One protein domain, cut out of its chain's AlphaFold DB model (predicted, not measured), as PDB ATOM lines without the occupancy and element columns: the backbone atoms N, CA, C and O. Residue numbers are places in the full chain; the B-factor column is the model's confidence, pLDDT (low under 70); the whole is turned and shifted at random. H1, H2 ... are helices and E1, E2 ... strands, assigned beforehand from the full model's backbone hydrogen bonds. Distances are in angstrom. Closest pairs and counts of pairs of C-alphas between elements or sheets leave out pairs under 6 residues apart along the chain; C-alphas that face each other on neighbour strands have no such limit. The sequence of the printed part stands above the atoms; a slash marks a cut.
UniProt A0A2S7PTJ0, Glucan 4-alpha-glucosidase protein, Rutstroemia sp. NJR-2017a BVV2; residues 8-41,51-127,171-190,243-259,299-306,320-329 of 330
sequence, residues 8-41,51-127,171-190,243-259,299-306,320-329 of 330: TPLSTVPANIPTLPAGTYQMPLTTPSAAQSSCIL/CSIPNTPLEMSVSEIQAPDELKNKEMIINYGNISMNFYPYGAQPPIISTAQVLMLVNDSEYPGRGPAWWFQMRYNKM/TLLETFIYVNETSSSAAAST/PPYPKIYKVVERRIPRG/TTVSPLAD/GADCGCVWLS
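Overview. This is residues 8 to 41, 51 to 127, 171 to 190, 243 to 259, 299 to 306 and 320 to 329 of the 330 residues of the protein "Glucan 4-alpha-glucosidase protein" of Rutstroemia sp. NJR-2017a BVV2 (UniProt A0A2S7PTJ0). What shape do these atoms make? One sheet of nine strands is strongly twisted and curled like part of a barrel, left open between its edge strands E1 and E2, with the short helix H1 only grazing it near the end of E7 and a long loop, residues 80 to 100, swinging out between E4 and E5. What is it built of? The 166 printed residues hold nine named strands and one named helix, in the order E1 E2 E3 E4 E5 E6 E7 H1 E8 E9; the class is mostly strand, with 73 residues, under half, in named elements. The sheet runs E1 E3 E4 E5 E6 E7 E8 E9 E2, all antiparallel, and the whole is compact, with a radius of gyration of the C-alphas of 15.9 A and spans of 48 by 38 by 29 A.

Arrangement. How does the sheet begin? Edge strand E1, residues 23 to 26, is antiparallel to E3, residues 59 to 64, with N 25 and O 60 2.8 A apart. E3, E4 (74 to 79), E5 (101 to 108) and E6 (116 to 127) form a meander, each strand the antiparallel neighbour of the one before, and each successive pair is a hairpin. Across these pairs N 61 and O 77 are 2.9 A apart, N 101 and O 76 2.8 A, and N 104 and O 119 2.8 A. How does it go on? E7, residues 171 to 182, is antiparallel to E6, with N 173 and O 122 2.8 A apart, and to E8, residues 247 to 254, with N 176 and O 250 2.8 A apart. E9, residues 323 to 328, is antiparallel to E8, with N 251 and O 327 2.8 A apart, and to edge strand E2, residues 34 to 37, with N 36 and O 324 2.9 A apart. Where is the helix? H1, residues 184 to 190, only grazes the sheet with residues 184 to 186, and every O i to N i+4 pair in it is within hydrogen-bond range.

Along the chain. Where can one start and stop? C-alpha 23, in E1, is at (10.114, -11.078, 28.989), and C-alpha 328, in E9, is at (9.886, 7.527, 36.439). Which strands are long? E6 measures 30.7 A, E7 28.7 A and E8 22.8 A from first to last C-alpha. Where do strands bend? E5 bends by 69 degrees at residue 105, E6 by 70 degrees at 124, and E7 by 81 degrees at 179.

Size, cuts and confidence. How large is it? The two C-alphas farthest apart, those of Asn 16 and Leu 41, are 48.3 A apart. Where is it cut? Residues 42 to 50, 128 to 170, 191 to 242, 260 to 298 and 307 to 319 are not printed, with C-alpha gaps of 17.6, 9.8, 9.7, 10.4 and 13.0 A. Of the links printed whole, E4 to E5 is long, with 21 residues. Where is confidence low? Residues 186 to 190, 299 to 306 and 320 to 321 are under 70.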
ATOM      1  N   THR A   8      20.335   0.906  48.717       92.81
ATOM      2  CA  THR A   8      20.810   0.165  49.891       92.81
ATOM      3  C   THR A   8      20.575  -1.326  49.665       92.81
ATOM      4  O   THR A   8      19.415  -1.742  49.642       92.81
ATOM      5  N   PRO A   9      21.625  -2.151  49.494       93.12
ATOM      6  CA  PRO A   9      21.471  -3.590  49.299       93.12
ATOM      7  C   PRO A   9      20.696  -4.255  50.434       93.12
ATOM      8  O   PRO A   9      20.959  -3.988  51.609       93.12
ATOM      9  N   LEU A  10      19.772  -5.152  50.088       93.06
ATOM     10  CA  LEU A  10      19.133  -6.012  51.079       93.06
ATOM     11  C   LEU A  10      20.056  -7.178  51.445       93.06
ATOM     12  O   LEU A  10      20.837  -7.651  50.624       93.06
ATOM     13  N   SER A  11      19.964  -7.651  52.688       92.88
ATOM     14  CA  SER A  11      20.719  -8.814  53.177       92.88
ATOM     15  C   SER A  11      19.975 -10.141  53.003       92.88
ATOM     16  O   SER A  11      20.593 -11.200  53.066       92.88
ATOM     17  N   THR A  12      18.658 -10.090  52.796       93.31
ATOM     18  CA  THR A  12      17.773 -11.248  52.618       93.31
ATOM     19  C   THR A  12      16.592 -10.867  51.737       93.31
ATOM     20  O   THR A  12      16.146  -9.717  51.777       93.31
ATOM     21  N   VAL A  13      16.044 -11.825  50.986       92.56
ATOM     22  CA  VAL A  13      14.824 -11.615  50.196       92.56
ATOM     23  C   VAL A  13      13.629 -11.443  51.147       92.56
ATOM     24  O   VAL A  13      13.371 -12.338  51.957       92.56
ATOM     25  N   PRO A  14      12.892 -10.316  51.102       92.56
ATOM     26  CA  PRO A  14      11.706 -10.132  51.931       92.56
ATOM     27  C   PRO A  14      10.628 -11.175  51.623       92.56
ATOM     28  O   PRO A  14      10.388 -11.519  50.463       92.56
ATOM     29  N   ALA A  15       9.937 -11.648  52.661       88.12
ATOM     30  CA  ALA A  15       8.823 -12.574  52.492       88.12
ATOM     31  C   ALA A  15       7.719 -11.950  51.620       88.12
ATOM     32  O   ALA A  15       7.379 -10.779  51.783       88.12
ATOM     33  N   ASN A  16       7.129 -12.757  50.733       86.00
ATOM     34  CA  ASN A  16       6.039 -12.362  49.830       86.00
ATOM     35  C   ASN A  16       6.389 -11.245  48.833       86.00
ATOM     36  O   ASN A  16       5.492 -10.534  48.377       86.00
ATOM     37  N   ILE A  17       7.666 -11.080  48.472       89.19
ATOM     38  CA  ILE A  17       8.028 -10.175  47.382       89.19
ATOM     39  C   ILE A  17       7.375 -10.645  46.064       89.19
ATOM     40  O   ILE A  17       7.496 -11.823  45.708       89.19
ATOM     41  N   PRO A  18       6.669  -9.771  45.324       90.69
ATOM     42  CA  PRO A  18       6.121 -10.136  44.026       90.69
ATOM     43  C   PRO A  18       7.224 -10.528  43.039       90.69
ATOM     44  O   PRO A  18       8.278  -9.889  42.976       90.69
ATOM     45  N   THR A  19       6.958 -11.540  42.214       89.19
ATOM     46  CA  THR A  19       7.868 -11.933  41.135       89.19
ATOM     47  C   THR A  19       8.057 -10.786  40.143       89.19
ATOM     48  O   THR A  19       7.092 -10.134  39.736       89.19
ATOM     49  N   LEU A  20       9.306 -10.562  39.730       93.44
ATOM     50  CA  LEU A  20       9.640  -9.643  38.646       93.44
ATOM     51  C   LEU A  20       9.206 -10.259  37.303       93.44
ATOM     52  O   LEU A  20       9.692 -11.346  36.979       93.44
ATOM     53  N   PRO A  21       8.315  -9.619  36.529       93.75
ATOM     54  CA  PRO A  21       7.870 -10.160  35.248       93.75
ATOM     55  C   PRO A  21       9.022 -10.266  34.242       93.75
ATOM     56  O   PRO A  21       9.637  -9.263  33.885       93.75
ATOM     57  N   ALA A  22       9.312 -11.487  33.796       95.62
ATOM     58  CA  ALA A  22      10.306 -11.759  32.763       95.62
ATOM     59  C   ALA A  22       9.695 -11.640  31.358       95.62
ATOM     60  O   ALA A  22       8.508 -11.903  31.161       95.62
ATOM     61  N   GLY A  23      10.521 -11.282  30.378       95.56
ATOM     62  CA  GLY A  23      10.114 -11.078  28.989       95.56
ATOM     63  C   GLY A  23      10.687  -9.797  28.394       95.56
ATOM     64  O   GLY A  23      11.499  -9.118  29.022       95.56
ATOM     65  N   THR A  24      10.246  -9.478  27.179       95.44
ATOM     66  CA  THR A  24      10.639  -8.272  26.440       95.44
ATOM     67  C   THR A  24       9.456  -7.319  26.343       95.44
ATOM     68  O   THR A  24       8.354  -7.720  25.962       95.44
ATOM     69  N   TYR A  25       9.688  -6.062  26.700       94.75
ATOM     70  CA  TYR A  25       8.656  -5.051  26.873       94.75
ATOM     71  C   TYR A  25       9.108  -3.710  26.313       94.75
ATOM     72  O   TYR A  25      10.296  -3.389  26.314       94.75
ATOM     73  N   GLN A  26       8.149  -2.891  25.893       91.56
ATOM     74  CA  GLN A  26       8.426  -1.509  25.534       91.56
ATOM     75  C   GLN A  26       8.781  -0.699  26.790       91.56
ATOM     76  O   GLN A  26       8.086  -0.781  27.808       91.56
ATOM     77  N   MET A  27       9.836   0.114  26.700       90.25
ATOM     78  CA  MET A  27      10.337   0.951  27.791       90.25
ATOM     79  C   MET A  27      10.517   2.402  27.317       90.25
ATOM     80  O   MET A  27      11.634   2.833  27.035       90.25
ATOM     81  N   PRO A  28       9.441   3.198  27.188       86.00
ATOM     82  CA  PRO A  28       9.580   4.589  26.779       86.00
ATOM     83  C   PRO A  28      10.270   5.414  27.880       86.00
ATOM     84  O   PRO A  28       9.858   5.393  29.041       86.00
ATOM     85  N   LEU A  29      11.294   6.181  27.499       89.81
ATOM     86  CA  LEU A  29      12.001   7.146  28.360       89.81
ATOM     87  C   LEU A  29      11.841   8.584  27.842       89.81
ATOM     88  O   LEU A  29      12.765   9.386  27.879       89.81
ATOM     89  N   THR A  30      10.678   8.925  27.287       84.75
ATOM     90  CA  THR A  30      10.528  10.153  26.489       84.75
ATOM     91  C   THR A  30      10.509  11.439  27.314       84.75
ATOM     92  O   THR A  30      11.192  12.410  26.973       84.75
ATOM     93  N   THR A  31       9.747  11.447  28.408       87.38
ATOM     94  CA  THR A  31       9.557  12.625  29.263       87.38
ATOM     95  C   THR A  31      10.243  12.409  30.608       87.38
ATOM     96  O   THR A  31       9.828  11.513  31.345       87.38
ATOM     97  N   PRO A  32      11.270  13.204  30.955       91.81
ATOM     98  CA  PRO A  32      11.905  13.108  32.260       91.81
ATOM     99  C   PRO A  32      10.976  13.655  33.348       91.81
ATOM    100  O   PRO A  32      10.325  14.685  33.170       91.81
ATOM    101  N   SER A  33      10.955  12.981  34.490       90.75
ATOM    102  CA  SER A  33      10.331  13.446  35.729       90.75
ATOM    103  C   SER A  33      11.166  14.549  36.385       90.75
ATOM    104  O   SER A  33      10.611  15.509  36.910       90.75
ATOM    105  N   ALA A  34      12.498  14.467  36.271       89.50
ATOM    106  CA  ALA A  34      13.421  15.516  36.697       89.50
ATOM    107  C   ALA A  34      14.586  15.664  35.707       89.50
ATOM    108  O   ALA A  34      15.055  14.688  35.122       89.50
ATOM    109  N   ALA A  35      15.062  16.895  35.515       90.75
ATOM    110  CA  ALA A  35      16.187  17.210  34.640       90.75
ATOM    111  C   ALA A  35      16.996  18.376  35.222       90.75
ATOM    112  O   ALA A  35      16.432  19.424  35.538       90.75
ATOM    113  N   GLN A  36      18.310  18.197  35.336       89.19
ATOM    114  CA  GLN A  36      19.265  19.210  35.787       89.19
ATOM    115  C   GLN A  36      20.417  19.292  34.789       89.19
ATOM    116  O   GLN A  36      20.922  18.265  34.343       89.19
ATOM    117  N   SER A  37      20.826  20.508  34.437       90.06
ATOM    118  CA  SER A  37      21.959  20.776  33.540       90.06
ATOM    119  C   SER A  37      22.904  21.832  34.128       90.06
ATOM    120  O   SER A  37      23.596  22.523  33.384       90.06
ATOM    121  N   SER A  38      22.879  22.031  35.450       87.00
ATOM    122  CA  SER A  38      23.628  23.095  36.134       87.00
ATOM    123  C   SER A  38      25.124  22.809  36.237       87.00
ATOM    124  O   SER A  38      25.878  23.712  36.592       87.00
ATOM    125  N   CYS A  39      25.576  21.602  35.876       88.38
ATOM    126  CA  CYS A  39      27.004  21.319  35.749       88.38
ATOM    127  C   CYS A  39      27.670  22.087  34.593       88.38
ATOM    128  O   CYS A  39      28.880  22.273  34.625       88.38
ATOM    129  N   ILE A  40      26.922  22.552  33.581       90.44
ATOM    130  CA  ILE A  40      27.480  23.316  32.454       90.44
ATOM    131  C   ILE A  40      27.606  24.790  32.849       90.44
ATOM    132  O   ILE A  40      26.616  25.454  33.158       90.44
ATOM    133  N   LEU A  41      28.827  25.327  32.800       89.00
ATOM    134  CA  LEU A  41      29.112  26.708  33.198       89.00
ATOM    135  C   LEU A  41      28.606  27.729  32.176       89.00
ATOM    136  O   LEU A  41      28.097  28.793  32.538       89.00
ATOM    137  N   CYS A  51      17.703  15.771  28.639       94.44
ATOM    138  CA  CYS A  51      16.964  14.624  29.180       94.44
ATOM    139  C   CYS A  51      15.740  14.261  28.324       94.44
ATOM    140  O   CYS A  51      14.969  13.372  28.673       94.44
ATOM    141  N   SER A  52      15.518  14.966  27.212       91.88
ATOM    142  CA  SER A  52      14.442  14.629  26.284       91.88
ATOM    143  C   SER A  52      14.943  13.562  25.324       91.88
ATOM    144  O   SER A  52      15.792  13.849  24.475       91.88
ATOM    145  N   ILE A  53      14.430  12.343  25.484       91.62
ATOM    146  CA  ILE A  53      14.695  11.231  24.574       91.62
ATOM    147  C   ILE A  53      13.548  11.182  23.559       91.62
ATOM    148  O   ILE A  53      12.379  11.111  23.950       91.62
ATOM    149  N   PRO A  54      13.828  11.245  22.250       89.62
ATOM    150  CA  PRO A  54      12.796  11.105  21.230       89.62
ATOM    151  C   PRO A  54      12.092   9.749  21.322       89.62
ATOM    152  O   PRO A  54      12.637   8.783  21.855       89.62
ATOM    153  N   ASN A  55      10.874   9.655  20.789       86.81
ATOM    154  CA  ASN A  55      10.167   8.379  20.758       86.81
ATOM    155  C   ASN A  55      10.963   7.372  19.914       86.81
ATOM    156  O   ASN A  55      11.065   7.516  18.698       86.81
ATOM    157  N   THR A  56      11.547   6.383  20.582       85.94
ATOM    158  CA  THR A  56      12.395   5.340  20.000       85.94
ATOM    159  C   THR A  56      11.805   3.978  20.355       85.94
ATOM    160  O   THR A  56      11.061   3.875  21.338       85.94
ATOM    161  N   PRO A  57      12.108   2.916  19.590       89.38
ATOM    162  CA  PRO A  57      11.662   1.565  19.908       89.38
ATOM    163  C   PRO A  57      12.529   0.969  21.027       89.38
ATOM    164  O   PRO A  57      13.134  -0.079  20.857       89.38
ATOM    165  N   LEU A  58      12.684   1.692  22.140       91.50
ATOM    166  CA  LEU A  58      13.479   1.241  23.272       91.50
ATOM    167  C   LEU A  58      12.751   0.099  23.983       91.50
ATOM    168  O   LEU A  58      11.575   0.216  24.346       91.50
ATOM    169  N   GLU A  59      13.471  -0.993  24.192       93.62
ATOM    170  CA  GLU A  59      12.967  -2.222  24.780       93.62
ATOM    171  C   GLU A  59      13.756  -2.562  26.040       93.62
ATOM    172  O   GLU A  59      14.976  -2.400  26.100       93.62
ATOM    173  N   MET A  60      13.043  -3.077  27.034       94.31
ATOM    174  CA  MET A  60      13.606  -3.738  28.201       94.31
ATOM    175  C   MET A  60      13.391  -5.238  28.046       94.31
ATOM    176  O   MET A  60      12.259  -5.675  27.849       94.31
ATOM    177  N   SER A  61      14.449  -6.032  28.195       96.00
ATOM    178  CA  SER A  61      14.327  -7.483  28.356       96.00
ATOM    179  C   SER A  61      14.813  -7.902  29.734       96.00
ATOM    180  O   SER A  61      15.913  -7.524  30.129       96.00
ATOM    181  N   VAL A  62      13.993  -8.674  30.448       96.94
ATOM    182  CA  VAL A  62      14.276  -9.198  31.791       96.94
ATOM    183  C   VAL A  62      14.261 -10.722  31.748       96.94
ATOM    184  O   VAL A  62      13.298 -11.319  31.259       96.94
ATOM    185  N   SER A  63      15.295 -11.351  32.296       96.56
ATOM    186  CA  SER A  63      15.440 -12.810  32.385       96.56
ATOM    187  C   SER A  63      15.867 -13.245  33.785       96.56
ATOM    188  O   SER A  63      16.415 -12.475  34.574       96.56
ATOM    189  N   GLU A  64      15.591 -14.508  34.105       95.44
ATOM    190  CA  GLU A  64      16.146 -15.164  35.287       95.44
ATOM    191  C   GLU A  64      17.485 -15.812  34.941       95.44
ATOM    192  O   GLU A  64      17.656 -16.358  33.850       95.44
ATOM    193  N   ILE A  65      18.414 -15.786  35.891       95.19
ATOM    194  CA  ILE A  65      19.716 -16.438  35.771       95.19
ATOM    195  C   ILE A  65      19.882 -17.467  36.884       95.19
ATOM    196  O   ILE A  65      19.406 -17.284  38.006       95.19
ATOM    197  N   GLN A  66      20.589 -18.556  36.585       91.75
ATOM    198  CA  GLN A  66      20.976 -19.528  37.603       91.75
ATOM    199  C   GLN A  66      22.087 -18.927  38.469       91.75
ATOM    200  O   GLN A  66      23.269 -19.037  38.149       91.75
ATOM    201  N   ALA A  67      21.696 -18.271  39.560       87.12
ATOM    202  CA  ALA A  67      22.602 -17.720  40.557       87.12
ATOM    203  C   ALA A  67      22.350 -18.377  41.925       87.12
ATOM    204  O   ALA A  67      21.195 -18.618  42.278       87.12
ATOM    205  N   PRO A  68      23.402 -18.643  42.720       86.50
ATOM    206  CA  PRO A  68      23.246 -19.163  44.081       86.50
ATOM    207  C   PRO A  68      22.657 -18.124  45.047       86.50
ATOM    208  O   PRO A  68      22.161 -18.487  46.109       86.50
ATOM    209  N   ASP A  69      22.743 -16.840  44.697       93.06
ATOM    210  CA  ASP A  69      22.237 -15.723  45.486       93.06
ATOM    211  C   ASP A  69      20.869 -15.287  44.946       93.06
ATOM    212  O   ASP A  69      20.770 -14.715  43.857       93.06
ATOM    213  N   GLU A  70      19.807 -15.541  45.714       91.69
ATOM    214  CA  GLU A  70      18.440 -15.135  45.362       91.69
ATOM    215  C   GLU A  70      18.273 -13.611  45.291       91.69
ATOM    216  O   GLU A  70      17.342 -13.132  44.648       91.69
ATOM    217  N   LEU A  71      19.185 -12.833  45.888       94.50
ATOM    218  CA  LEU A  71      19.213 -11.375  45.758       94.50
ATOM    219  C   LEU A  71      19.769 -10.919  44.404       94.50
ATOM    220  O   LEU A  71      19.740  -9.719  44.133       94.50
ATOM    221  N   LYS A  72      20.304 -11.842  43.585       95.38
ATOM    222  CA  LYS A  72      20.975 -11.582  42.299       95.38
ATOM    223  C   LYS A  72      20.684 -12.639  41.231       95.38
ATOM    224  O   LYS A  72      21.565 -13.030  40.470       95.38
ATOM    225  N   ASN A  73      19.451 -13.127  41.178       94.94
ATOM    226  CA  ASN A  73      19.035 -14.202  40.270       94.94
ATOM    227  C   ASN A  73      18.302 -13.706  39.012       94.94
ATOM    228  O   ASN A  73      17.599 -14.476  38.355       94.94
ATOM    229  N   LYS A  74      18.447 -12.423  38.669       95.94
ATOM    230  CA  LYS A  74      17.830 -11.812  37.486       95.94
ATOM    231  C   LYS A  74      18.827 -10.931  36.762       95.94
ATOM    232  O   LYS A  74      19.753 -10.408  37.375       95.94
ATOM    233  N   GLU A  75      18.606 -10.731  35.476       97.38
ATOM    234  CA  GLU A  75      19.358  -9.783  34.665       97.38
ATOM    235  C   GLU A  75      18.413  -8.985  33.767       97.38
ATOM    236  O   GLU A  75      17.282  -9.403  33.497       97.38
ATOM    237  N   MET A  76      18.874  -7.824  33.312       96.00
ATOM    238  CA  MET A  76      18.153  -7.039  32.322       96.00
ATOM    239  C   MET A  76      19.067  -6.409  31.284       96.00
ATOM    240  O   MET A  76      20.232  -6.112  31.544       96.00
ATOM    241  N   ILE A  77      18.512  -6.147  30.107       96.19
ATOM    242  CA  ILE A  77      19.165  -5.393  29.038       96.19
ATOM    243  C   ILE A  77      18.194  -4.361  28.466       96.19
ATOM    244  O   ILE A  77      16.989  -4.609  28.386       96.19
ATOM    245  N   ILE A  78      18.733  -3.203  28.085       94.62
ATOM    246  CA  ILE A  78      18.000  -2.105  27.452       94.62
ATOM    247  C   ILE A  78      18.601  -1.888  26.062       94.62
ATOM    248  O   ILE A  78      19.787  -1.572  25.953       94.62
ATOM    249  N   ASN A  79      17.826  -2.094  24.996       93.38
ATOM    250  CA  ASN A  79      18.294  -1.944  23.613       93.38
ATOM    251  C   ASN A  79      17.130  -1.686  22.632       93.38
ATOM    252  O   ASN A  79      16.022  -1.379  23.055       93.38
ATOM    253  N   TYR A  80      17.387  -1.763  21.323       90.12
ATOM    254  CA  TYR A  80      16.364  -1.655  20.268       90.12
ATOM    255  C   TYR A  80      15.895  -3.016  19.728       90.12
ATOM    256  O   TYR A  80      15.372  -3.100  18.618       90.12
ATOM    257  N   GLY A  81      16.154  -4.105  20.454       86.00
ATOM    258  CA  GLY A  81      15.876  -5.457  19.989       86.00
ATOM    259  C   GLY A  81      16.581  -5.760  18.665       86.00
ATOM    260  O   GLY A  81      17.808  -5.700  18.561       86.00
ATOM    261  N   ASN A  82      15.796  -6.082  17.638       81.69
ATOM    262  CA  ASN A  82      16.274  -6.341  16.277       81.69
ATOM    263  C   ASN A  82      16.221  -5.107  15.356       81.69
ATOM    264  O   ASN A  82      16.520  -5.222  14.164       81.69
ATOM    265  N   ILE A  83      15.829  -3.945  15.880       81.62
ATOM    266  CA  ILE A  83      15.673  -2.719  15.106       81.62
ATOM    267  C   ILE A  83      17.005  -1.973  15.082       81.62
ATOM    268  O   ILE A  83      17.586  -1.635  16.112       81.62
ATOM    269  N   SER A  84      17.479  -1.676  13.877       79.75
ATOM    270  CA  SER A  84      18.600  -0.766  13.661       79.75
ATOM    271  C   SER A  84      18.066   0.610  13.273       79.75
ATOM    272  O   SER A  84      17.196   0.718  12.406       79.75
ATOM    273  N   MET A  85      18.571   1.664  13.916       80.88
ATOM    274  CA  MET A  85      18.253   3.043  13.546       80.88
ATOM    275  C   MET A  85      19.404   3.628  12.728       80.88
ATOM    276  O   MET A  85      20.488   3.860  13.256       80.88
ATOM    277  N   ASN A  86      19.139   3.916  11.454       84.06
ATOM    278  CA  ASN A  86      20.085   4.575  10.541       84.06
ATOM    279  C   ASN A  86      19.815   6.083  10.429       84.06
ATOM    280  O   ASN A  86      19.946   6.682   9.366       84.06
ATOM    281  N   PHE A  87      19.345   6.689  11.514       89.50
ATOM    282  CA  PHE A  87      19.041   8.109  11.585       89.50
ATOM    283  C   PHE A  87      19.277   8.618  13.004       89.50
ATOM    284  O   PHE A  87      19.281   7.841  13.958       89.50
ATOM    285  N   TYR A  88      19.451   9.934  13.144       93.50
ATOM    286  CA  TYR A  88      19.844  10.561  14.407       93.50
ATOM    287  C   TYR A  88      18.788  11.566  14.877       93.50
ATOM    288  O   TYR A  88      18.808  12.727  14.453       93.50
ATOM    289  N   PRO A  89      17.835  11.149  15.728       93.31
ATOM    290  CA  PRO A  89      16.888  12.048  16.371       93.31
ATOM    291  C   PRO A  89      17.592  13.132  17.188       93.31
ATOM    292  O   PRO A  89      18.489  12.831  17.970       93.31
ATOM    293  N   TYR A  90      17.155  14.381  17.055       94.06
ATOM    294  CA  TYR A  90      17.594  15.483  17.903       94.06
ATOM    295  C   TYR A  90      17.105  15.276  19.339       94.06
ATOM    296  O   TYR A  90      15.913  15.084  19.570       94.06
ATOM    297  N   GLY A  91      18.018  15.370  20.302       93.81
ATOM    298  CA  GLY A  91      17.765  15.091  21.711       93.81
ATOM    299  C   GLY A  91      18.766  14.102  22.301       93.81
ATOM    300  O   GLY A  91      19.774  13.749  21.682       93.81
ATOM    301  N   ALA A  92      18.491  13.676  23.529       95.62
ATOM    302  CA  ALA A  92      19.253  12.623  24.176       95.62
ATOM    303  C   ALA A  92      18.995  11.292  23.473       95.62
ATOM    304  O   ALA A  92      17.846  10.936  23.212       95.62
ATOM    305  N   GLN A  93      20.059  10.557  23.173       95.12
ATOM    306  CA  GLN A  93      19.909   9.173  22.754       95.12
ATOM    307  C   GLN A  93      19.690   8.303  23.992       95.12
ATOM    308  O   GLN A  93      20.307   8.571  25.028       95.12
ATOM    309  N   PRO A  94      18.815   7.289  23.915       93.44
ATOM    310  CA  PRO A  94      18.560   6.420  25.051       93.44
ATOM    311  C   PRO A  94      19.805   5.597  25.422       93.44
ATOM    312  O   PRO A  94      20.656   5.337  24.565       93.44
ATOM    313  N   PRO A  95      19.906   5.147  26.683       93.81
ATOM    314  CA  PRO A  95      21.001   4.306  27.143       93.81
ATOM    315  C   PRO A  95      20.871   2.885  26.572       93.81
ATOM    316  O   PRO A  95      20.198   2.028  27.139       93.81
ATOM    317  N   ILE A  96      21.521   2.636  25.434       91.44
ATOM    318  CA  ILE A  96      21.617   1.296  24.842       91.44
ATOM    319  C   ILE A  96      22.767   0.535  25.498       91.44
ATOM    320  O   ILE A  96      23.919   0.971  25.468       91.44
ATOM    321  N   ILE A  97      22.450  -0.620  26.076       91.81
ATOM    322  CA  ILE A  97      23.377  -1.465  26.822       91.81
ATOM    323  C   ILE A  97      23.693  -2.710  25.986       91.81
ATOM    324  O   ILE A  97      22.793  -3.393  25.503       91.81
ATOM    325  N   SER A  98      24.981  -3.023  25.818       89.44
ATOM    326  CA  SER A  98      25.444  -4.153  24.996       89.44
ATOM    327  C   SER A  98      25.495  -5.493  25.732       89.44
ATOM    328  O   SER A  98      25.529  -6.539  25.094       89.44
ATOM    329  N   THR A  99      25.533  -5.473  27.066       92.88
ATOM    330  CA  THR A  99      25.651  -6.663  27.920       92.88
ATOM    331  C   THR A  99      24.560  -6.640  28.981       92.88
ATOM    332  O   THR A  99      24.372  -5.609  29.627       92.88
ATOM    333  N   ALA A 100      23.863  -7.759  29.182       95.94
ATOM    334  CA  ALA A 100      22.865  -7.866  30.241       95.94
ATOM    335  C   ALA A 100      23.493  -7.578  31.617       95.94
ATOM    336  O   ALA A 100      24.606  -8.013  31.916       95.94
ATOM    337  N   GLN A 101      22.795  -6.792  32.430       96.88
ATOM    338  CA  GLN A 101      23.226  -6.384  33.761       96.88
ATOM    339  C   GLN A 101      22.503  -7.226  34.803       96.88
ATOM    340  O   GLN A 101      21.272  -7.269  34.817       96.88
ATOM    341  N   VAL A 102      23.263  -7.870  35.688       96.94
ATOM    342  CA  VAL A 102      22.701  -8.611  36.823       96.94
ATOM    343  C   VAL A 102      22.035  -7.626  37.777       96.94
ATOM    344  O   VAL A 102      22.649  -6.656  38.223       96.94
ATOM    345  N   LEU A 103      20.777  -7.902  38.099       96.75
ATOM    346  CA  LEU A 103      19.985  -7.125  39.031       96.75
ATOM    347  C   LEU A 103      20.295  -7.545  40.461       96.75
ATOM    348  O   LEU A 103      20.442  -8.728  40.746       96.75
ATOM    349  N   MET A 104      20.339  -6.578  41.366       95.69
ATOM    350  CA  MET A 104      20.431  -6.783  42.802       95.69
ATOM    351  C   MET A 104      19.163  -6.265  43.471       95.69
ATOM    352  O   MET A 104      18.643  -5.216  43.091       95.69
ATOM    353  N   LEU A 105      18.679  -6.973  44.484       95.56
ATOM    354  CA  LEU A 105      17.563  -6.497  45.286       95.56
ATOM    355  C   LEU A 105      18.028  -5.452  46.317       95.56
ATOM    356  O   LEU A 105      18.880  -5.725  47.168       95.56
ATOM    357  N   VAL A 106      17.458  -4.250  46.244       95.25
ATOM    358  CA  VAL A 106      17.849  -3.087  47.054       95.25
ATOM    359  C   VAL A 106      16.625  -2.354  47.607       95.25
ATOM    360  O   VAL A 106      15.495  -2.578  47.171       95.25
ATOM    361  N   ASN A 107      16.856  -1.440  48.545       93.81
ATOM    362  CA  ASN A 107      15.927  -0.368  48.879       93.81
ATOM    363  C   ASN A 107      16.400   0.940  48.232       93.81
ATOM    364  O   ASN A 107      17.573   1.293  48.356       93.81
ATOM    365  N   ASP A 108      15.497   1.653  47.568       93.19
ATOM    366  CA  ASP A 108      15.770   2.981  47.017       93.19
ATOM    367  C   ASP A 108      15.706   4.022  48.141       93.19
ATOM    368  O   ASP A 108      14.670   4.172  48.792       93.19
ATOM    369  N   SER A 109      16.809   4.722  48.406       89.88
ATOM    370  CA  SER A 109      16.858   5.719  49.482       89.88
ATOM    371  C   SER A 109      16.099   7.004  49.154       89.88
ATOM    372  O   SER A 109      15.721   7.724  50.075       89.88
ATOM    373  N   GLU A 110      15.859   7.288  47.873       87.31
ATOM    374  CA  GLU A 110      15.093   8.454  47.420       87.31
ATOM    375  C   GLU A 110      13.583   8.194  47.499       87.31
ATOM    376  O   GLU A 110      12.811   9.067  47.897       87.31
ATOM    377  N   TYR A 111      13.162   6.962  47.196       89.31
ATOM    378  CA  TYR A 111      11.760   6.541  47.251       89.31
ATOM    379  C   TYR A 111      11.536   5.325  48.174       89.31
ATOM    380  O   TYR A 111      10.982   4.311  47.737       89.31
ATOM    381  N   PRO A 112      11.867   5.415  49.479       89.12
ATOM    382  CA  PRO A 112      11.798   4.274  50.398       89.12
ATOM    383  C   PRO A 112      10.372   3.733  50.591       89.12
ATOM    384  O   PRO A 112      10.183   2.566  50.927       89.12
ATOM    385  N   GLY A 113       9.348   4.563  50.355       91.38
ATOM    386  CA  GLY A 113       7.940   4.168  50.450       91.38
ATOM    387  C   GLY A 113       7.467   3.197  49.361       91.38
ATOM    388  O   GLY A 113       6.403   2.604  49.516       91.38
ATOM    389  N   ARG A 114       8.241   3.006  48.284       91.44
ATOM    390  CA  ARG A 114       7.900   2.098  47.170       91.44
ATOM    391  C   ARG A 114       8.268   0.636  47.451       91.44
ATOM    392  O   ARG A 114       7.851  -0.273  46.732       91.44
ATOM    393  N   GLY A 115       9.006   0.398  48.538       92.00
ATOM    394  CA  GLY A 115       9.484  -0.919  48.939       92.00
ATOM    395  C   GLY A 115      10.692  -1.403  48.124       92.00
ATOM    396  O   GLY A 115      11.331  -0.611  47.431       92.00
ATOM    397  N   PRO A 116      11.019  -2.707  48.213       94.44
ATOM    398  CA  PRO A 116      12.161  -3.290  47.516       94.44
ATOM    399  C   PRO A 116      12.098  -3.093  46.000       94.44
ATOM    400  O   PRO A 116      11.037  -3.238  45.383       94.44
ATOM    401  N   ALA A 117      13.255  -2.845  45.396       95.94
ATOM    402  CA  ALA A 117      13.413  -2.710  43.959       95.94
ATOM    403  C   ALA A 117      14.524  -3.622  43.442       95.94
ATOM    404  O   ALA A 117      15.549  -3.811  44.098       95.94
ATOM    405  N   TRP A 118      14.332  -4.165  42.242       96.88
ATOM    406  CA  TRP A 118      15.437  -4.753  41.490       96.88
ATOM    407  C   TRP A 118      16.228  -3.644  40.823       96.88
ATOM    408  O   TRP A 118      15.642  -2.770  40.188       96.88
ATOM    409  N   TRP A 119      17.543  -3.674  40.981       96.81
ATOM    410  CA  TRP A 119      18.387  -2.550  40.627       96.81
ATOM    411  C   TRP A 119      19.692  -2.979  39.977       96.81
ATOM    412  O   TRP A 119      20.269  -4.004  40.335       96.81
ATOM    413  N   PHE A 120      20.181  -2.162  39.052       95.88
ATOM    414  CA  PHE A 120      21.569  -2.215  38.612       95.88
ATOM    415  C   PHE A 120      22.124  -0.804  38.447       95.88
ATOM    416  O   PHE A 120      21.382   0.170  38.283       95.88
ATOM    417  N   GLN A 121      23.451  -0.728  38.424       94.31
ATOM    418  CA  GLN A 121      24.193   0.480  38.109       94.31
ATOM    419  C   GLN A 121      25.341   0.155  37.168       94.31
ATOM    420  O   GLN A 121      26.057  -0.827  37.362       94.31
ATOM    421  N   MET A 122      25.560   1.027  36.191       92.94
ATOM    422  CA  MET A 122      26.709   0.952  35.299       92.94
ATOM    423  C   MET A 122      27.176   2.339  34.864       92.94
ATOM    424  O   MET A 122      26.480   3.336  35.044       92.94
ATOM    425  N   ARG A 123      28.366   2.401  34.265       92.56
ATOM    426  CA  ARG A 123      28.822   3.579  33.521       92.56
ATOM    427  C   ARG A 123      28.545   3.381  32.040       92.56
ATOM    428  O   ARG A 123      28.724   2.279  31.525       92.56
ATOM    429  N   TYR A 124      28.138   4.445  31.365       93.81
ATOM    430  CA  TYR A 124      27.933   4.452  29.923       93.81
ATOM    431  C   TYR A 124      28.253   5.830  29.331       93.81
ATOM    432  O   TYR A 124      28.399   6.825  30.046       93.81
ATOM    433  N   ASN A 125      28.370   5.887  28.006       94.06
ATOM    434  CA  ASN A 125      28.625   7.133  27.293       94.06
ATOM    435  C   ASN A 125      27.296   7.719  26.825       94.06
ATOM    436  O   ASN A 125      26.694   7.227  25.869       94.06
ATOM    437  N   LYS A 126      26.850   8.784  27.491       95.75
ATOM    438  CA  LYS A 126      25.659   9.522  27.075       95.75
ATOM    439  C   LYS A 126      25.964  10.317  25.810       95.75
ATOM    440  O   LYS A 126      27.026  10.932  25.694       95.75
ATOM    441  N   MET A 127      25.003  10.339  24.888       96.75
ATOM    442  CA  MET A 127      25.091  11.105  23.650       96.75
ATOM    443  C   MET A 127      23.849  11.978  23.457       96.75
ATOM    444  O   MET A 127      22.720  11.540  23.683       96.75
ATOM    445  N   THR A 171      29.179   8.583  32.169       91.62
ATOM    446  CA  THR A 171      27.923   8.951  32.831       91.62
ATOM    447  C   THR A 171      27.403   7.748  33.615       91.62
ATOM    448  O   THR A 171      27.445   6.615  33.133       91.62
ATOM    449  N   LEU A 172      26.929   7.974  34.839       92.62
ATOM    450  CA  LEU A 172      26.344   6.921  35.654       92.62
ATOM    451  C   LEU A 172      24.897   6.680  35.232       92.62
ATOM    452  O   LEU A 172      24.129   7.633  35.117       92.62
ATOM    453  N   LEU A 173      24.543   5.416  35.041       94.81
ATOM    454  CA  LEU A 173      23.183   4.954  34.819       94.81
ATOM    455  C   LEU A 173      22.777   4.049  35.976       94.81
ATOM    456  O   LEU A 173      23.471   3.075  36.267       94.81
ATOM    457  N   GLU A 174      21.642   4.347  36.591       95.06
ATOM    458  CA  GLU A 174      20.997   3.513  37.599       95.06
ATOM    459  C   GLU A 174      19.578   3.203  37.138       95.06
ATOM    460  O   GLU A 174      18.883   4.062  36.596       95.06
ATOM    461  N   THR A 175      19.134   1.968  37.330       95.75
ATOM    462  CA  THR A 175      17.747   1.586  37.054       95.75
ATOM    463  C   THR A 175      17.186   0.856  38.252       95.75
ATOM    464  O   THR A 175      17.843  -0.027  38.787       95.75
ATOM    465  N   PHE A 176      15.972   1.214  38.649       96.62
ATOM    466  CA  PHE A 176      15.205   0.588  39.716       96.62
ATOM    467  C   PHE A 176      13.898   0.068  39.132       96.62
ATOM    468  O   PHE A 176      13.241   0.772  38.368       96.62
ATOM    469  N   ILE A 177      13.492  -1.135  39.517       96.88
ATOM    470  CA  ILE A 177      12.194  -1.708  39.176       96.88
ATOM    471  C   ILE A 177      11.453  -2.043  40.469       96.88
ATOM    472  O   ILE A 177      11.826  -2.985  41.173       96.88
ATOM    473  N   TYR A 178      10.391  -1.296  40.767       95.62
ATOM    474  CA  TYR A 178       9.602  -1.461  41.987       95.62
ATOM    475  C   TYR A 178       8.560  -2.560  41.791       95.62
ATOM    476  O   TYR A 178       7.566  -2.405  41.083       95.62
ATOM    477  N   VAL A 179       8.775  -3.702  42.436       91.06
ATOM    478  CA  VAL A 179       7.939  -4.900  42.236       91.06
ATOM    479  C   VAL A 179       6.549  -4.792  42.861       91.06
ATOM    480  O   VAL A 179       5.613  -5.457  42.403       91.06
ATOM    481  N   ASN A 180       6.398  -3.933  43.870       91.88
ATOM    482  CA  ASN A 180       5.143  -3.726  44.591       91.88
ATOM    483  C   ASN A 180       4.159  -2.819  43.845       91.88
ATOM    484  O   ASN A 180       2.982  -2.784  44.196       91.88
ATOM    485  N   GLU A 181       4.607  -2.126  42.798       90.31
ATOM    486  CA  GLU A 181       3.787  -1.170  42.064       90.31
ATOM    487  C   GLU A 181       3.564  -1.614  40.624       90.31
ATOM    488  O   GLU A 181       4.461  -2.113  39.945       90.31
ATOM    489  N   THR A 182       2.331  -1.447  40.158       90.62
ATOM    490  CA  THR A 182       1.936  -1.795  38.793       90.62
ATOM    491  C   THR A 182       1.878  -0.520  37.966       90.62
ATOM    492  O   THR A 182       1.305   0.468  38.416       90.62
ATOM    493  N   SER A 183       2.454  -0.548  36.766       87.50
ATOM    494  CA  SER A 183       2.383   0.582  35.838       87.50
ATOM    495  C   SER A 183       0.961   0.744  35.291       87.50
ATOM    496  O   SER A 183       0.320  -0.226  34.866       87.50
ATOM    497  N   SER A 184       0.477   1.984  35.234       82.31
ATOM    498  CA  SER A 184      -0.786   2.341  34.573       82.31
ATOM    499  C   SER A 184      -0.780   2.011  33.075       82.31
ATOM    500  O   SER A 184      -1.824   1.663  32.517       82.31
ATOM    501  N   SER A 185       0.395   2.014  32.438       75.81
ATOM    502  CA  SER A 185       0.570   1.622  31.033       75.81
ATOM    503  C   SER A 185       0.199   0.151  30.804       75.81
ATOM    504  O   SER A 185      -0.438  -0.196  29.806       75.81
ATOM    505  N   ALA A 186       0.519  -0.725  31.758       66.69
ATOM    506  CA  ALA A 186       0.107  -2.122  31.692       66.69
ATOM    507  C   ALA A 186      -1.368  -2.326  32.043       66.69
ATOM    508  O   ALA A 186      -2.021  -3.144  31.401       66.69
ATOM    509  N   ALA A 187      -1.936  -1.538  32.963       61.56
ATOM    510  CA  ALA A 187      -3.374  -1.578  33.244       61.56
ATOM    511  C   ALA A 187      -4.227  -1.212  32.009       61.56
ATOM    512  O   ALA A 187      -5.262  -1.833  31.766       61.56
ATOM    513  N   ALA A 188      -3.763  -0.262  31.187       60.16
ATOM    514  CA  ALA A 188      -4.383   0.088  29.906       60.16
ATOM    515  C   ALA A 188      -4.214  -0.997  28.819       60.16
ATOM    516  O   ALA A 188      -4.977  -1.048  27.854       60.16
ATOM    517  N   SER A 189      -3.231  -1.885  28.973       55.12
ATOM    518  CA  SER A 189      -2.983  -2.997  28.047       55.12
ATOM    519  C   SER A 189      -3.868  -4.207  28.365       55.12
ATOM    520  O   SER A 189      -4.319  -4.907  27.462       55.12
ATOM    521  N   THR A 190      -4.213  -4.432  29.636       47.28
ATOM    522  CA  THR A 190      -5.107  -5.531  30.045       47.28
ATOM    523  C   THR A 190      -6.550  -5.340  29.562       47.28
ATOM    524  O   THR A 190      -7.272  -6.318  29.394       47.28
ATOM    525  N   PRO A 243       4.155  -5.008  24.472       91.88
ATOM    526  CA  PRO A 243       3.415  -4.474  25.602       91.88
ATOM    527  C   PRO A 243       4.339  -3.613  26.481       91.88
ATOM    528  O   PRO A 243       5.535  -3.907  26.584       91.88
ATOM    529  N   PRO A 244       3.812  -2.574  27.150       91.38
ATOM    530  CA  PRO A 244       4.576  -1.818  28.131       91.38
ATOM    531  C   PRO A 244       4.944  -2.700  29.326       91.38
ATOM    532  O   PRO A 244       4.226  -3.643  29.674       91.38
ATOM    533  N   TYR A 245       6.062  -2.377  29.974       93.56
ATOM    534  CA  TYR A 245       6.503  -3.117  31.150       93.56
ATOM    535  C   TYR A 245       5.499  -2.977  32.316       93.56
ATOM    536  O   TYR A 245       5.063  -1.866  32.622       93.56
ATOM    537  N   PRO A 246       5.104  -4.075  32.989       92.88
ATOM    538  CA  PRO A 246       3.998  -4.054  33.948       92.88
ATOM    539  C   PRO A 246       4.304  -3.476  35.325       92.88
ATOM    540  O   PRO A 246       3.376  -3.268  36.108       92.88
ATOM    541  N   LYS A 247       5.569  -3.213  35.647       94.19
ATOM    542  CA  LYS A 247       5.974  -2.631  36.929       94.19
ATOM    543  C   LYS A 247       6.477  -1.214  36.739       94.19
ATOM    544  O   LYS A 247       6.982  -0.877  35.672       94.19
ATOM    545  N   ILE A 248       6.355  -0.407  37.787       94.56
ATOM    546  CA  ILE A 248       6.967   0.918  37.783       94.56
ATOM    547  C   ILE A 248       8.486   0.758  37.796       94.56
ATOM    548  O   ILE A 248       9.035  -0.014  38.585       94.56
ATOM    549  N   TYR A 249       9.162   1.503  36.933       95.31
ATOM    550  CA  TYR A 249      10.609   1.605  36.889       95.31
ATOM    551  C   TYR A 249      11.061   3.066  36.959       95.31
ATOM    552  O   TYR A 249      10.377   3.977  36.485       95.31
ATOM    553  N   LYS A 250      12.238   3.278  37.547       95.75
ATOM    554  CA  LYS A 250      12.960   4.551  37.592       95.75
ATOM    555  C   LYS A 250      14.295   4.365  36.886       95.75
ATOM    556  O   LYS A 250      15.050   3.476  37.264       95.75
ATOM    557  N   VAL A 251      14.596   5.197  35.896       95.75
ATOM    558  CA  VAL A 251      15.926   5.288  35.283       95.75
ATOM    559  C   VAL A 251      16.533   6.623  35.664       95.75
ATOM    560  O   VAL A 251      15.890   7.660  35.516       95.75
ATOM    561  N   VAL A 252      17.765   6.593  36.149       94.75
ATOM    562  CA  VAL A 252      18.510   7.774  36.568       94.75
ATOM    563  C   VAL A 252      19.809   7.833  35.784       94.75
ATOM    564  O   VAL A 252      20.600   6.895  35.806       94.75
ATOM    565  N   GLU A 253      20.034   8.950  35.105       94.19
ATOM    566  CA  GLU A 253      21.325   9.306  34.528       94.19
ATOM    567  C   GLU A 253      21.939  10.438  35.339       94.19
ATOM    568  O   GLU A 253      21.262  11.421  35.646       94.19
ATOM    569  N   ARG A 254      23.230  10.338  35.654       91.19
ATOM    570  CA  ARG A 254      23.922  11.361  36.438       91.19
ATOM    571  C   ARG A 254      25.371  11.530  36.014       91.19
ATOM    572  O   ARG A 254      26.105  10.558  35.833       91.19
ATOM    573  N   ARG A 255      25.801  12.786  35.899       90.69
ATOM    574  CA  ARG A 255      27.213  13.132  35.755       90.69
ATOM    575  C   ARG A 255      27.912  12.878  37.088       90.69
ATOM    576  O   ARG A 255      27.504  13.411  38.112       90.69
ATOM    577  N   ILE A 256      28.951  12.051  37.069       86.56
ATOM    578  CA  ILE A 256      29.786  11.741  38.236       86.56
ATOM    579  C   ILE A 256      31.165  12.398  38.086       86.56
ATOM    580  O   ILE A 256      31.552  12.716  36.956       86.56
ATOM    581  N   PRO A 257      31.915  12.601  39.190       82.38
ATOM    582  CA  PRO A 257      33.281  13.103  39.116       82.38
ATOM    583  C   PRO A 257      34.129  12.272  38.148       82.38
ATOM    584  O   PRO A 257      34.064  11.038  38.148       82.38
ATOM    585  N   ARG A 258      34.948  12.949  37.335       73.00
ATOM    586  CA  ARG A 258      35.706  12.312  36.241       73.00
ATOM    587  C   ARG A 258      36.794  11.364  36.745       73.00
ATOM    588  O   ARG A 258      37.262  10.499  36.004       73.00
ATOM    589  N   GLY A 259      37.203  11.501  38.006       75.25
ATOM    590  CA  GLY A 259      38.286  10.712  38.580       75.25
ATOM    591  C   GLY A 259      39.587  10.944  37.810       75.25
ATOM    592  O   GLY A 259      40.044  12.074  37.692       75.25
ATOM    593  N   THR A 299      31.750  17.588  43.233       58.97
ATOM    594  CA  THR A 299      32.647  17.250  44.354       58.97
ATOM    595  C   THR A 299      32.073  16.126  45.214       58.97
ATOM    596  O   THR A 299      32.812  15.316  45.772       58.97
ATOM    597  N   THR A 300      30.746  16.054  45.281       60.53
ATOM    598  CA  THR A 300      29.958  15.002  45.919       60.53
ATOM    599  C   THR A 300      28.768  14.689  45.035       60.53
ATOM    600  O   THR A 300      28.257  15.571  44.351       60.53
ATOM    601  N   VAL A 301      28.313  13.444  45.056       60.34
ATOM    602  CA  VAL A 301      27.170  13.029  44.252       60.34
ATOM    603  C   VAL A 301      25.932  13.034  45.150       60.34
ATOM    604  O   VAL A 301      25.852  12.237  46.082       60.34
ATOM    605  N   SER A 302      25.010  13.966  44.906       60.31
ATOM    606  CA  SER A 302      23.770  14.133  45.680       60.31
ATOM    607  C   SER A 302      22.565  13.524  44.944       60.31
ATOM    608  O   SER A 302      22.633  13.352  43.718       60.31
ATOM    609  N   PRO A 303      21.458  13.204  45.647       60.69
ATOM    610  CA  PRO A 303      20.189  12.878  45.001       60.69
ATOM    611  C   PRO A 303      19.733  14.029  44.097       60.69
ATOM    612  O   PRO A 303      19.860  15.203  44.458       60.69
ATOM    613  N   LEU A 304      19.198  13.706  42.917       61.56
ATOM    614  CA  LEU A 304      18.661  14.717  42.009       61.56
ATOM    615  C   LEU A 304      17.340  15.236  42.588       61.56
ATOM    616  O   LEU A 304      16.331  14.550  42.533       61.56
ATOM    617  N   ALA A 305      17.343  16.447  43.149       54.28
ATOM    618  CA  ALA A 305      16.162  17.002  43.807       54.28
ATOM    619  C   ALA A 305      14.928  17.017  42.881       54.28
ATOM    620  O   ALA A 305      14.915  17.688  41.840       54.28
ATOM    621  N   ASP A 306      13.879  16.313  43.306       44.06
ATOM    622  CA  ASP A 306      12.560  16.324  42.684       44.06
ATOM    623  C   ASP A 306      11.956  17.727  42.869       44.06
ATOM    624  O   ASP A 306      11.769  18.201  43.996       44.06
ATOM    625  N   GLY A 320      24.134  22.706  43.613       52.62
ATOM    626  CA  GLY A 320      24.483  21.502  42.888       52.62
ATOM    627  C   GLY A 320      24.897  21.858  41.475       52.62
ATOM    628  O   GLY A 320      24.063  22.140  40.609       52.62
ATOM    629  N   ALA A 321      26.199  21.807  41.236       65.31
ATOM    630  CA  ALA A 321      26.827  21.698  39.929       65.31
ATOM    631  C   ALA A 321      26.492  20.352  39.245       65.31
ATOM    632  O   ALA A 321      27.372  19.651  38.750       65.31
ATOM    633  N   ASP A 322      25.214  19.975  39.234       82.06
ATOM    634  CA  ASP A 322      24.770  18.637  38.887       82.06
ATOM    635  C   ASP A 322      24.147  18.605  37.494       82.06
ATOM    636  O   ASP A 322      23.362  19.461  37.076       82.06
ATOM    637  N   CYS A 323      24.507  17.564  36.760       90.81
ATOM    638  CA  CYS A 323      23.862  17.193  35.519       90.81
ATOM    639  C   CYS A 323      23.216  15.831  35.723       90.81
ATOM    640  O   CYS A 323      23.885  14.870  36.110       90.81
ATOM    641  N   GLY A 324      21.912  15.754  35.489       92.75
ATOM    642  CA  GLY A 324      21.160  14.541  35.749       92.75
ATOM    643  C   GLY A 324      19.806  14.504  35.068       92.75
ATOM    644  O   GLY A 324      19.232  15.545  34.746       92.75
ATOM    645  N   CYS A 325      19.310  13.295  34.851       94.31
ATOM    646  CA  CYS A 325      17.995  13.010  34.304       94.31
ATOM    647  C   CYS A 325      17.349  11.894  35.126       94.31
ATOM    648  O   CYS A 325      17.999  10.895  35.419       94.31
ATOM    649  N   VAL A 326      16.074  12.047  35.465       94.06
ATOM    650  CA  VAL A 326      15.266  11.004  36.104       94.06
ATOM    651  C   VAL A 326      14.052  10.752  35.230       94.06
ATOM    652  O   VAL A 326      13.316  11.687  34.918       94.06
ATOM    653  N   TRP A 327      13.818   9.496  34.869       94.50
ATOM    654  CA  TRP A 327      12.592   9.034  34.228       94.50
ATOM    655  C   TRP A 327      11.907   8.036  35.142       94.50
ATOM    656  O   TRP A 327      12.426   6.945  35.367       94.50
ATOM    657  N   LEU A 328      10.737   8.404  35.652       93.75
ATOM    658  CA  LEU A 328       9.886   7.527  36.439       93.75
ATOM    659  C   LEU A 328       8.647   7.176  35.615       93.75
ATOM    660  O   LEU A 328       7.885   8.061  35.224       93.75
ATOM    661  N   SER A 329       8.454   5.889  35.336       90.94
ATOM    662  CA  SER A 329       7.261   5.416  34.632       90.94
ATOM    663  C   SER A 329       6.023   5.542  35.522       90.94
ATOM    664  O   SER A 329       6.112   5.317  36.727       90.94
TER     665      SER A 329